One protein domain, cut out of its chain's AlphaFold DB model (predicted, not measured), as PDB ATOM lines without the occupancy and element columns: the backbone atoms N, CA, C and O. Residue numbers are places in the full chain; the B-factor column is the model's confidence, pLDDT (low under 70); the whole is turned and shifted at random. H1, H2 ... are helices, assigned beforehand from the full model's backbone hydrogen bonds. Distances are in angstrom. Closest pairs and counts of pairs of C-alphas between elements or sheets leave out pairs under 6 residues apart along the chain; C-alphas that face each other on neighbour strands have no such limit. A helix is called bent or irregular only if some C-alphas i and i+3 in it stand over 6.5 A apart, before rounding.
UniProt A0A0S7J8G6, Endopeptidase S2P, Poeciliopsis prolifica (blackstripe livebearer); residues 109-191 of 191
ATOM      1  N   LEU A 109      25.747  26.686   6.242       86.44
ATOM      2  CA  LEU A 109      24.547  27.491   6.475       86.44
ATOM      3  C   LEU A 109      24.192  28.395   5.279       86.44
ATOM      4  O   LEU A 109      23.018  28.414   4.906       86.44
ATOM      5  N   PRO A 110      25.136  29.104   4.625       86.56
ATOM      6  CA  PRO A 110      24.826  29.912   3.446       86.56
ATOM      7  C   PRO A 110      24.227  29.089   2.303       86.56
ATOM      8  O   PRO A 110      23.245  29.511   1.697       86.56
ATOM      9  N   VAL A 111      24.772  27.895   2.049       87.00
ATOM     10  CA  VAL A 111      24.302  26.998   0.981       87.00
ATOM     11  C   VAL A 111      22.902  26.478   1.298       87.00
ATOM     12  O   VAL A 111      22.028  26.457   0.426       87.00
ATOM     13  N   PHE A 112      22.661  26.105   2.558       90.31
ATOM     14  CA  PHE A 112      21.341  25.693   3.023       90.31
ATOM     15  C   PHE A 112      20.315  26.821   2.874       90.31
ATOM     16  O   PHE A 112      19.247  26.605   2.308       90.31
ATOM     17  N   MET A 113      20.651  28.033   3.322       91.81
ATOM     18  CA  MET A 113      19.773  29.203   3.232       91.81
ATOM     19  C   MET A 113      19.462  29.585   1.788       91.81
ATOM     20  O   MET A 113      18.307  29.851   1.465       91.81
ATOM     21  N   GLU A 114      20.464  29.588   0.911       91.69
ATOM     22  CA  GLU A 114      20.275  29.845  -0.518       91.69
ATOM     23  C   GLU A 114      19.310  28.829  -1.133       91.69
ATOM     24  O   GLU A 114      18.356  29.194  -1.821       91.69
ATOM     25  N   THR A 115      19.539  27.548  -0.855       93.75
ATOM     26  CA  THR A 115      18.709  26.455  -1.363       93.75
ATOM     27  C   THR A 115      17.282  26.562  -0.833       93.75
ATOM     28  O   THR A 115      16.324  26.484  -1.599       93.75
ATOM     29  N   PHE A 116      17.130  26.823   0.464       96.31
ATOM     30  CA  PHE A 116      15.840  27.030   1.106       96.31
ATOM     31  C   PHE A 116      15.077  28.202   0.481       96.31
ATOM     32  O   PHE A 116      13.927  28.037   0.083       96.31
ATOM     33  N   LEU A 117      15.720  29.361   0.316       96.94
ATOM     34  CA  LEU A 117      15.109  30.541  -0.300       96.94
ATOM     35  C   LEU A 117      14.690  30.280  -1.750       96.94
ATOM     36  O   LEU A 117      13.596  30.680  -2.142       96.94
ATOM     37  N   LYS A 118      15.514  29.570  -2.533       96.81
ATOM     38  CA  LYS A 118      15.154  29.157  -3.900       96.81
ATOM     39  C   LYS A 118      13.891  28.302  -3.905       96.81
ATOM     40  O   LYS A 118      12.993  28.561  -4.705       96.81
ATOM     41  N   TYR A 119      13.794  27.325  -3.004       96.94
ATOM     42  CA  TYR A 119      12.601  26.488  -2.896       96.94
ATOM     43  C   TYR A 119      11.379  27.267  -2.419       96.94
ATOM     44  O   TYR A 119      10.312  27.093  -2.996       96.94
ATOM     45  N   VAL A 120      11.525  28.155  -1.432       97.81
ATOM     46  CA  VAL A 120      10.425  29.007  -0.958       97.81
ATOM     47  C   VAL A 120       9.903  29.877  -2.096       97.81
ATOM     48  O   VAL A 120       8.716  29.829  -2.394       97.81
ATOM     49  N   VAL A 121      10.776  30.609  -2.795       97.31
ATOM     50  CA  VAL A 121      10.367  31.469  -3.916       97.31
ATOM     51  C   VAL A 121       9.731  30.649  -5.037       97.31
ATOM     52  O   VAL A 121       8.681  31.030  -5.551       97.31
ATOM     53  N   SER A 122      10.320  29.507  -5.399       97.19
ATOM     54  CA  SER A 122       9.790  28.649  -6.462       97.19
ATOM     55  C   SER A 122       8.428  28.052  -6.103       97.19
ATOM     56  O   SER A 122       7.530  28.037  -6.943       97.19
ATOM     57  N   LEU A 123       8.261  27.550  -4.878       96.31
ATOM     58  CA  LEU A 123       7.032  26.892  -4.439       96.31
ATOM     59  C   LEU A 123       5.920  27.909  -4.192       96.31
ATOM     60  O   LEU A 123       4.802  27.710  -4.659       96.31
ATOM     61  N   SER A 124       6.227  29.030  -3.534       96.62
ATOM     62  CA  SER A 124       5.281  30.135  -3.369       96.62
ATOM     63  C   SER A 124       4.879  30.734  -4.715       96.62
ATOM     64  O   SER A 124       3.702  31.010  -4.920       96.62
ATOM     65  N   GLY A 125       5.820  30.884  -5.651       96.50
ATOM     66  CA  GLY A 125       5.532  31.355  -7.006       96.50
ATOM     67  C   GLY A 125       4.599  30.410  -7.763       96.50
ATOM     68  O   GLY A 125       3.598  30.856  -8.320       96.50
ATOM     69  N   ALA A 126       4.871  29.103  -7.730       95.31
ATOM     70  CA  ALA A 126       3.998  28.106  -8.347       95.31
ATOM     71  C   ALA A 126       2.592  28.112  -7.722       95.31
ATOM     72  O   ALA A 126       1.599  28.114  -8.447       95.31
ATOM     73  N   LEU A 127       2.504  28.177  -6.390       93.25
ATOM     74  CA  LEU A 127       1.229  28.214  -5.674       93.25
ATOM     75  C   LEU A 127       0.434  29.488  -5.989       93.25
ATOM     76  O   LEU A 127      -0.771  29.415  -6.202       93.25
ATOM     77  N   ALA A 128       1.105  30.639  -6.087       95.00
ATOM     78  CA  ALA A 128       0.479  31.899  -6.476       95.00
ATOM     79  C   ALA A 128      -0.097  31.831  -7.899       95.00
ATOM     80  O   ALA A 128      -1.230  32.254  -8.124       95.00
ATOM     81  N   VAL A 129       0.648  31.251  -8.848       93.56
ATOM     82  CA  VAL A 129       0.157  31.049 -10.219       93.56
ATOM     83  C   VAL A 129      -1.058  30.126 -10.219       93.56
ATOM     84  O   VAL A 129      -2.074  30.497 -10.798       93.56
ATOM     85  N   VAL A 130      -0.999  28.977  -9.537       92.44
ATOM     86  CA  VAL A 130      -2.131  28.036  -9.453       92.44
ATOM     87  C   VAL A 130      -3.360  28.702  -8.837       92.44
ATOM     88  O   VAL A 130      -4.438  28.623  -9.419       92.44
ATOM     89  N   ASN A 131      -3.201  29.425  -7.725       92.44
ATOM     90  CA  ASN A 131      -4.307  30.133  -7.078       92.44
ATOM     91  C   ASN A 131      -4.899  31.235  -7.958       92.44
ATOM     92  O   ASN A 131      -6.087  31.508  -7.839       92.44
ATOM     93  N   SER A 132      -4.118  31.843  -8.855       93.12
ATOM     94  CA  SER A 132      -4.606  32.875  -9.779       93.12
ATOM     95  C   SER A 132      -5.441  32.331 -10.950       93.12
ATOM     96  O   SER A 132      -6.136  33.106 -11.610       93.12
ATOM     97  N   VAL A 133      -5.401  31.018 -11.220       93.50
ATOM     98  CA  VAL A 133      -6.147  30.404 -12.331       93.50
ATOM     99  C   VAL A 133      -7.657  30.463 -12.051       93.50
ATOM    100  O   VAL A 133      -8.085  30.113 -10.948       93.50
ATOM    101  N   PRO A 134      -8.496  30.864 -13.028       91.25
ATOM    102  CA  PRO A 134      -9.944  30.948 -12.861       91.25
ATOM    103  C   PRO A 134     -10.598  29.555 -12.827       91.25
ATOM    104  O   PRO A 134     -11.175  29.096 -13.812       91.25
ATOM    105  N   CYS A 135     -10.526  28.888 -11.677       93.44
ATOM    106  CA  CYS A 135     -11.199  27.621 -11.391       93.44
ATOM    107  C   CYS A 135     -12.042  27.732 -10.120       93.44
ATOM    108  O   CYS A 135     -11.814  28.604  -9.281       93.44
ATOM    109  N   PHE A 136     -12.989  26.811  -9.947       91.94
ATOM    110  CA  PHE A 136     -13.776  26.727  -8.719       91.94
ATOM    111  C   PHE A 136     -12.889  26.449  -7.501       91.94
ATOM    112  O   PHE A 136     -11.967  25.639  -7.570       91.94
ATOM    113  N   ALA A 137     -13.210  27.105  -6.380       89.31
ATOM    114  CA  ALA A 137     -12.518  26.966  -5.092       89.31
ATOM    115  C   ALA A 137     -11.039  27.421  -5.063       89.31
ATOM    116  O   ALA A 137     -10.335  27.123  -4.100       89.31
ATOM    117  N   LEU A 138     -10.589  28.181  -6.069       91.88
ATOM    118  CA  LEU A 138      -9.314  28.910  -6.064       91.88
ATOM    119  C   LEU A 138      -9.553  30.426  -6.007       91.88
ATOM    120  O   LEU A 138     -10.631  30.911  -6.366       91.88
ATOM    121  N   ASP A 139      -8.533  31.191  -5.608       93.94
ATOM    122  CA  ASP A 139      -8.599  32.660  -5.521       93.94
ATOM    123  C   ASP A 139      -8.922  33.318  -6.880       93.94
ATOM    124  O   ASP A 139      -9.570  34.368  -6.950       93.94
ATOM    125  N   GLY A 140      -8.558  32.659  -7.982       93.25
ATOM    126  CA  GLY A 140      -8.840  33.080  -9.349       93.25
ATOM    127  C   GLY A 140     -10.332  33.155  -9.678       93.25
ATOM    128  O   GLY A 140     -10.710  33.922 -10.563       93.25
ATOM    129  N   GLN A 141     -11.201  32.450  -8.940       93.88
ATOM    130  CA  GLN A 141     -12.654  32.590  -9.073       93.88
ATOM    131  C   GLN A 141     -13.110  34.016  -8.755       93.88
ATOM    132  O   GLN A 141     -13.858  34.635  -9.515       93.88
ATOM    133  N   TRP A 142     -12.650  34.540  -7.623       93.56
ATOM    134  CA  TRP A 142     -12.998  35.882  -7.169       93.56
ATOM    135  C   TRP A 142     -12.324  36.941  -8.032       93.56
ATOM    136  O   TRP A 142     -12.955  37.938  -8.378       93.56
ATOM    137  N   MET A 143     -11.081  36.688  -8.453       93.62
ATOM    138  CA  MET A 143     -10.356  37.577  -9.360       93.62
ATOM    139  C   MET A 143     -11.052  37.702 -10.722       93.62
ATOM    140  O   MET A 143     -11.210  38.814 -11.223       93.62
ATOM    141  N   LEU A 144     -11.532  36.593 -11.300       92.69
ATOM    142  CA  LEU A 144     -12.300  36.614 -12.547       92.69
ATOM    143  C   LEU A 144     -13.618  37.375 -12.379       92.69
ATOM    144  O   LEU A 144     -13.961  38.189 -13.231       92.69
ATOM    145  N   ASN A 145     -14.348  37.136 -11.289       90.88
ATOM    146  CA  ASN A 145     -15.610  37.831 -11.038       90.88
ATOM    147  C   ASN A 145     -15.404  39.345 -10.903       90.88
ATOM    148  O   ASN A 145     -16.139  40.112 -11.524       90.88
ATOM    149  N   ALA A 146     -14.367  39.772 -10.179       91.88
ATOM    150  CA  ALA A 146     -13.997  41.181 -10.071       91.88
ATOM    151  C   ALA A 146     -13.592  41.773 -11.433       91.88
ATOM    152  O   ALA A 146     -14.002  42.882 -11.772       91.88
ATOM    153  N   LEU A 147     -12.840  41.025 -12.250       91.25
ATOM    154  CA  LEU A 147     -12.461  41.442 -13.603       91.25
ATOM    155  C   LEU A 147     -13.689  41.607 -14.510       91.25
ATOM    156  O   LEU A 147     -13.802  42.605 -15.225       91.25
ATOM    157  N   LEU A 148     -14.620  40.650 -14.486       90.25
ATOM    158  CA  LEU A 148     -15.859  40.701 -15.263       90.25
ATOM    159  C   LEU A 148     -16.748  41.862 -14.809       90.25
ATOM    160  O   LEU A 148     -17.344  42.536 -15.645       90.25
ATOM    161  N   GLU A 149     -16.829  42.132 -13.509       89.25
ATOM    162  CA  GLU A 149     -17.576  43.277 -12.993       89.25
ATOM    163  C   GLU A 149     -16.929  44.613 -13.384       89.25
ATOM    164  O   GLU A 149     -17.634  45.523 -13.809       89.25
ATOM    165  N   ALA A 150     -15.600  44.719 -13.349       88.94
ATOM    166  CA  ALA A 150     -14.895  45.940 -13.739       88.94
ATOM    167  C   ALA A 150     -14.958  46.221 -15.252       88.94
ATOM    168  O   ALA A 150     -15.088  47.372 -15.666       88.94
ATOM    169  N   THR A 151     -14.857  45.186 -16.092       87.25
ATOM    170  CA  THR A 151     -14.727  45.344 -17.554       87.25
ATOM    171  C   THR A 151     -16.058  45.216 -18.287       87.25
ATOM    172  O   THR A 151     -16.395  46.051 -19.127       87.25
ATOM    173  N   LEU A 152     -16.852  44.193 -17.961       82.06
ATOM    174  CA  LEU A 152     -18.052  43.834 -18.714       82.06
ATOM    175  C   LEU A 152     -19.293  44.617 -18.288       82.06
ATOM    176  O   LEU A 152     -20.280  44.577 -19.014       82.06
ATOM    177  N   VAL A 153     -19.270  45.352 -17.170       83.31
ATOM    178  CA  VAL A 153     -20.418  46.180 -16.752       83.31
ATOM    179  C   VAL A 153     -20.755  47.273 -17.772       83.31
ATOM    180  O   VAL A 153     -21.913  47.661 -17.898       83.31
ATOM    181  N   THR A 154     -19.758  47.731 -18.535       77.12
ATOM    182  CA  THR A 154     -19.925  48.772 -19.561       77.12
ATOM    183  C   THR A 154     -20.455  48.231 -20.893       77.12
ATOM    184  O   THR A 154     -21.075  48.976 -21.646       77.12
ATOM    185  N   VAL A 155     -20.247  46.939 -21.179       80.81
ATOM    186  CA  VAL A 155     -20.597  46.299 -22.462       80.81
ATOM    187  C   VAL A 155     -21.849  45.428 -22.340       80.81
ATOM    188  O   VAL A 155     -22.702  45.429 -23.223       80.81
ATOM    189  N   VAL A 156     -21.985  44.688 -21.236       79.69
ATOM    190  CA  VAL A 156     -23.111  43.795 -20.948       79.69
ATOM    191  C   VAL A 156     -23.782  44.262 -19.658       79.69
ATOM    192  O   VAL A 156     -23.391  43.892 -18.548       79.69
ATOM    193  N   THR A 157     -24.822  45.079 -19.817       76.88
ATOM    194  CA  THR A 157     -25.649  45.602 -18.716       76.88
ATOM    195  C   THR A 157     -26.442  44.510 -18.000       76.88
ATOM    196  O   THR A 157     -26.757  44.653 -16.821       76.88
ATOM    197  N   ASP A 158     -26.732  43.400 -18.681       84.50
ATOM    198  CA  ASP A 158     -27.476  42.280 -18.112       84.50
ATOM    199  C   ASP A 158     -26.603  41.436 -17.168       84.50
ATOM    200  O   ASP A 158     -25.670  40.736 -17.581       84.50
ATOM    201  N   ARG A 159     -26.938  41.487 -15.876       83.06
ATOM    202  CA  ARG A 159     -26.237  40.769 -14.810       83.06
ATOM    203  C   ARG A 159     -26.284  39.253 -15.005       83.06
ATOM    204  O   ARG A 159     -25.274  38.593 -14.773       83.06
ATOM    205  N   GLN A 160     -27.410  38.709 -15.472       86.06
ATOM    206  CA  GLN A 160     -27.576  37.259 -15.627       86.06
ATOM    207  C   GLN A 160     -26.642  36.703 -16.704       86.06
ATOM    208  O   GLN A 160     -26.012  35.664 -16.513       86.06
ATOM    209  N   LYS A 161     -26.478  37.430 -17.816       86.25
ATOM    210  CA  LYS A 161     -25.551  37.043 -18.891       86.25
ATOM    211  C   LYS A 161     -24.096  37.079 -18.430       86.25
ATOM    212  O   LYS A 161     -23.326  36.197 -18.797       86.25
ATOM    213  N   ARG A 162     -23.719  38.060 -17.605       85.50
ATOM    214  CA  ARG A 162     -22.361  38.163 -17.050       85.50
ATOM    215  C   ARG A 162     -22.044  37.021 -16.082       85.50
ATOM    216  O   ARG A 162     -20.960  36.450 -16.167       85.50
ATOM    217  N   GLU A 163     -22.989  36.655 -15.219       87.81
ATOM    218  CA  GLU A 163     -22.840  35.505 -14.314       87.81
ATOM    219  C   GLU A 163     -22.754  34.179 -15.091       87.81
ATOM    220  O   GLU A 163     -21.916  33.337 -14.771       87.81
ATOM    221  N   LEU A 164     -23.527  34.026 -16.173       91.25
ATOM    222  CA  LEU A 164     -23.455  32.856 -17.055       91.25
ATOM    223  C   LEU A 164     -22.079  32.730 -17.739       91.25
ATOM    224  O   LEU A 164     -21.501  31.646 -17.776       91.25
ATOM    225  N   ILE A 165     -21.534  33.840 -18.253       90.00
ATOM    226  CA  ILE A 165     -20.190  33.884 -18.855       90.00
ATOM    227  C   ILE A 165     -19.127  33.505 -17.817       90.00
ATOM    228  O   ILE A 165     -18.265  32.673 -18.102       90.00
ATOM    229  N   GLY A 166     -19.211  34.071 -16.608       91.75
ATOM    230  CA  GLY A 166     -18.318  33.722 -15.501       91.75
ATOM    231  C   GLY A 166     -18.372  32.231 -15.168       91.75
ATOM    232  O   GLY A 166     -17.331  31.586 -15.081       91.75
ATOM    233  N   PHE A 167     -19.572  31.653 -15.084       93.81
ATOM    234  CA  PHE A 167     -19.752  30.223 -14.836       93.81
ATOM    235  C   PHE A 167     -19.090  29.347 -15.912       93.81
ATOM    236  O   PHE A 167     -18.367  28.411 -15.572       93.81
ATOM    237  N   PHE A 168     -19.278  29.659 -17.200       94.75
ATOM    238  CA  PHE A 168     -18.651  28.896 -18.286       94.75
ATOM    239  C   PHE A 168     -17.123  28.996 -18.281       94.75
ATOM    240  O   PHE A 168     -16.450  27.991 -18.511       94.75
ATOM    241  N   LEU A 169     -16.571  30.176 -17.985       93.62
ATOM    242  CA  LEU A 169     -15.124  30.368 -17.871       93.62
ATOM    243  C   LEU A 169     -14.535  29.565 -16.703       93.62
ATOM    244  O   LEU A 169     -13.523  28.889 -16.883       93.62
ATOM    245  N   LEU A 170     -15.194  29.569 -15.538       94.88
ATOM    246  CA  LEU A 170     -14.772  28.782 -14.370       94.88
ATOM    247  C   LEU A 170     -14.883  27.276 -14.610       94.88
ATOM    248  O   LEU A 170     -14.004  26.515 -14.198       94.88
ATOM    249  N   LEU A 171     -15.943  26.834 -15.291       95.44
ATOM    250  CA  LEU A 171     -16.131  25.435 -15.662       95.44
ATOM    251  C   LEU A 171     -15.025  24.969 -16.614       95.44
ATOM    252  O   LEU A 171     -14.427  23.919 -16.382       95.44
ATOM    253  N   ALA A 172     -14.721  25.763 -17.644       95.12
ATOM    254  CA  ALA A 172     -13.650  25.465 -18.588       95.12
ATOM    255  C   ALA A 172     -12.279  25.412 -17.896       95.12
ATOM    256  O   ALA A 172     -11.537  24.449 -18.094       95.12
ATOM    257  N   GLY A 173     -11.967  26.392 -17.040       93.56
ATOM    258  CA  GLY A 173     -10.724  26.412 -16.261       93.56
ATOM    259  C   GLY A 173     -10.584  25.187 -15.357       93.56
ATOM    260  O   GLY A 173      -9.559  24.503 -15.382       93.56
ATOM    261  N   SER A 174     -11.647  24.843 -14.627       94.69
ATOM    262  CA  SER A 174     -11.659  23.694 -13.710       94.69
ATOM    263  C   SER A 174     -11.512  22.364 -14.449       94.69
ATOM    264  O   SER A 174     -10.763  21.495 -14.005       94.69
ATOM    265  N   ALA A 175     -12.180  22.208 -15.597       95.50
ATOM    266  CA  ALA A 175     -12.055  21.018 -16.434       95.50
ATOM    267  C   ALA A 175     -10.629  20.854 -16.981       95.50
ATOM    268  O   ALA A 175     -10.079  19.753 -16.957       95.50
ATOM    269  N   LEU A 176     -10.008  21.950 -17.425       94.62
ATOM    270  CA  LEU A 176      -8.645  21.946 -17.959       94.62
ATOM    271  C   LEU A 176      -7.619  21.614 -16.864       94.62
ATOM    272  O   LEU A 176      -6.727  20.790 -17.077       94.62
ATOM    273  N   LEU A 177      -7.785  22.181 -15.663       93.25
ATOM    274  CA  LEU A 177      -6.959  21.850 -14.501       93.25
ATOM    275  C   LEU A 177      -7.104  20.372 -14.109       93.25
ATOM    276  O   LEU A 177      -6.098  19.685 -13.939       93.25
ATOM    277  N   ALA A 178      -8.336  19.867 -14.013       94.25
ATOM    278  CA  ALA A 178      -8.602  18.469 -13.680       94.25
ATOM    279  C   ALA A 178      -8.000  17.507 -14.716       94.25
ATOM    280  O   ALA A 178      -7.390  16.509 -14.337       94.25
ATOM    281  N   ALA A 179      -8.107  17.829 -16.010       95.12
ATOM    282  CA  ALA A 179      -7.493  17.050 -17.080       95.12
ATOM    283  C   ALA A 179      -5.962  17.022 -16.958       95.12
ATOM    284  O   ALA A 179      -5.369  15.949 -17.033       95.12
ATOM    285  N   ASN A 180      -5.319  18.164 -16.700       93.38
ATOM    286  CA  ASN A 180      -3.868  18.226 -16.501       93.38
ATOM    287  C   ASN A 180      -3.409  17.420 -15.281       93.38
ATOM    288  O   ASN A 180      -2.413  16.703 -15.362       93.38
ATOM    289  N   VAL A 181      -4.139  17.502 -14.165       93.00
ATOM    290  CA  VAL A 181      -3.837  16.723 -12.955       93.00
ATOM    291  C   VAL A 181      -4.011  15.226 -13.221       93.00
ATOM    292  O   VAL A 181      -3.128  14.444 -12.873       93.00
ATOM    293  N   ALA A 182      -5.097  14.823 -13.886       95.12
ATOM    294  CA  ALA A 182      -5.352  13.429 -14.237       95.12
ATOM    295  C   ALA A 182      -4.292  12.870 -15.197       95.12
ATOM    296  O   ALA A 182      -3.783  11.776 -14.967       95.12
ATOM    297  N   LEU A 183      -3.914  13.625 -16.233       95.06
ATOM    298  CA  LEU A 183      -2.855  13.245 -17.172       95.06
ATOM    299  C   LEU A 183      -1.485  13.175 -16.487       95.06
ATOM    300  O   LEU A 183      -0.722  12.247 -16.746       95.06
ATOM    301  N   GLY A 184      -1.184  14.118 -15.591       94.06
ATOM    302  CA  GLY A 184       0.048  14.113 -14.805       94.06
ATOM    303  C   GLY A 184       0.143  12.893 -13.888       94.06
ATOM    304  O   GLY A 184       1.154  12.194 -13.900       94.06
ATOM    305  N   LEU A 185      -0.928  12.587 -13.149       93.62
ATOM    306  CA  LEU A 185      -1.026  11.381 -12.320       93.62
ATOM    307  C   LEU A 185      -0.903  10.112 -13.161       93.62
ATOM    308  O   LEU A 185      -0.120   9.236 -12.811       93.62
ATOM    309  N   TRP A 186      -1.621  10.042 -14.284       95.81
ATOM    310  CA  TRP A 186      -1.550   8.914 -15.209       95.81
ATOM    311  C   TRP A 186      -0.128   8.688 -15.718       95.81
ATOM    312  O   TRP A 186       0.346   7.562 -15.746       95.81
ATOM    313  N   MET A 187       0.585   9.749 -16.095       95.19
ATOM    314  CA  MET A 187       1.964   9.641 -16.572       95.19
ATOM    315  C   MET A 187       2.919   9.116 -15.493       95.19
ATOM    316  O   MET A 187       3.863   8.396 -15.811       95.19
ATOM    317  N   VAL A 188       2.684   9.476 -14.230       93.94
ATOM    318  CA  VAL A 188       3.495   9.010 -13.099       93.94
ATOM    319  C   VAL A 188       3.189   7.554 -12.750       93.94
ATOM    320  O   VAL A 188       4.110   6.826 -12.402       93.94
ATOM    321  N   THR A 189       1.930   7.115 -12.843       90.75
ATOM    322  CA  THR A 189       1.526   5.742 -12.492       90.75
ATOM    323  C   THR A 189       1.650   4.740 -13.638       90.75
ATOM    324  O   THR A 189       1.754   3.545 -13.383       90.75
ATOM    325  N   ALA A 190       1.624   5.194 -14.893       81.06
ATOM    326  CA  ALA A 190       1.789   4.351 -16.079       81.06
ATOM    327  C   ALA A 190       3.263   4.063 -16.430       81.06
ATOM    328  O   ALA A 190       3.533   3.440 -17.459       81.06
ATOM    329  N   ARG A 191       4.203   4.525 -15.601       53.78
ATOM    330  CA  ARG A 191       5.637   4.245 -15.693       53.78
ATOM    331  C   ARG A 191       6.062   3.312 -14.568       53.78
ATOM    332  O   ARG A 191       6.934   2.462 -14.847       53.78
TER     333      ARG A 191
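What this domain is: This is residues 109 to 191 of the 191 residues of the protein "Endopeptidase S2P" of Poeciliopsis prolifica (blackstripe livebearer) (UniProt A0A0S7J8G6). Picture a flat, open V of three helices: the long H3 makes one arm, H1 and H2 set end to end with a steep corner between them make the other, and the short link from H2 to H3 lies at the point of the V. H2 and H3 form a helical hairpin near that point, while most of H1 and the last part of H3 stand free at the open end, with H1 and H3 apart. The printed part has 83 residues with three named helices, in the order H1, H2, H3, and no named strand; the class is all helix. The whole is only just extended, close to loose, with a radius of gyration of the C-alphas of 18.2 A, and the C-alphas span 58 by 36 by 16 A.

Where its parts are: Start with the longest helix, H3, residues 159 to 189. Find C-alpha 159 of Arg 159 at (-26.237, 40.769, -14.810); from there x rises and y falls until you reach C-alpha 189 of Thr 189 at (1.526, 5.742, -12.492), 44.8 A from the first. Before it along the chain comes H2, residues 139 to 152, 14 residues from Asp 139 to Leu 152, and its first and last C-alphas are 19.7 A apart. Go back once more to H1, residues 109 to 132, 24 residues long. Its C-alpha 109 is at (24.547, 27.491, 6.475), and 33.8 A away you find C-alpha 132 at (-4.606, 32.875, -9.779). H1, H2 and H3 are not bent.

How they stand to each other: Begin at H3 and look at its residues 162 to 170, the part of it that touches H2. The closest C-alphas of the two are those of Asn 145 in H2 and Gly 166 in H3, 6.6 A apart, and 6 pairs of C-alphas are within 8 A. H2 and H3 run opposite ways at a shallow tilt of 33 degrees, only just short of steep, and they form a hairpin; their centres are 16.2 A apart. Now look at the other end of this chain of touching helices: H2 touches H1 with residues 139 to 143 alone, while H1 touches H2 with residues 131 to 132 alone. The closest C-alphas here are those of Ser 132 and Gly 140, 4.3 A apart. H1 and H2 run the same way at a steep tilt of 49 degrees, and their centres are 27.6 A apart. H1 and H3 are apart: no C-alpha of the one is within 8 A of the other. Check the backbone O and N atoms along H1, H2 and H3, and you will find every O i to N i+4 pair within hydrogen-bond range.

The domain as a whole: The two C-alphas farthest apart are those of Leu 109 and Asp 158, at 59.4 A, while the first and last printed C-alphas, those of Leu 109 and Arg 191, are 37.3 A apart. Residues 109 to 127, which belong to H1, stand free, and so do residues 179 to 191, of which 179 to 189 belong to H3. Without these stretches, 51 residues remain, spanning 32 by 19 by 13 A with a radius of gyration of 11.1 A. The links from H1 to H2 and from H2 to H3 are both short, with 6 residues each. The printed part has no cut, and Arg 191 is the last residue of the chain. Read the B-factor column for the model's confidence: the mean pLDDT of the printed part is 91.1, and one printed residue, 191, is under 70.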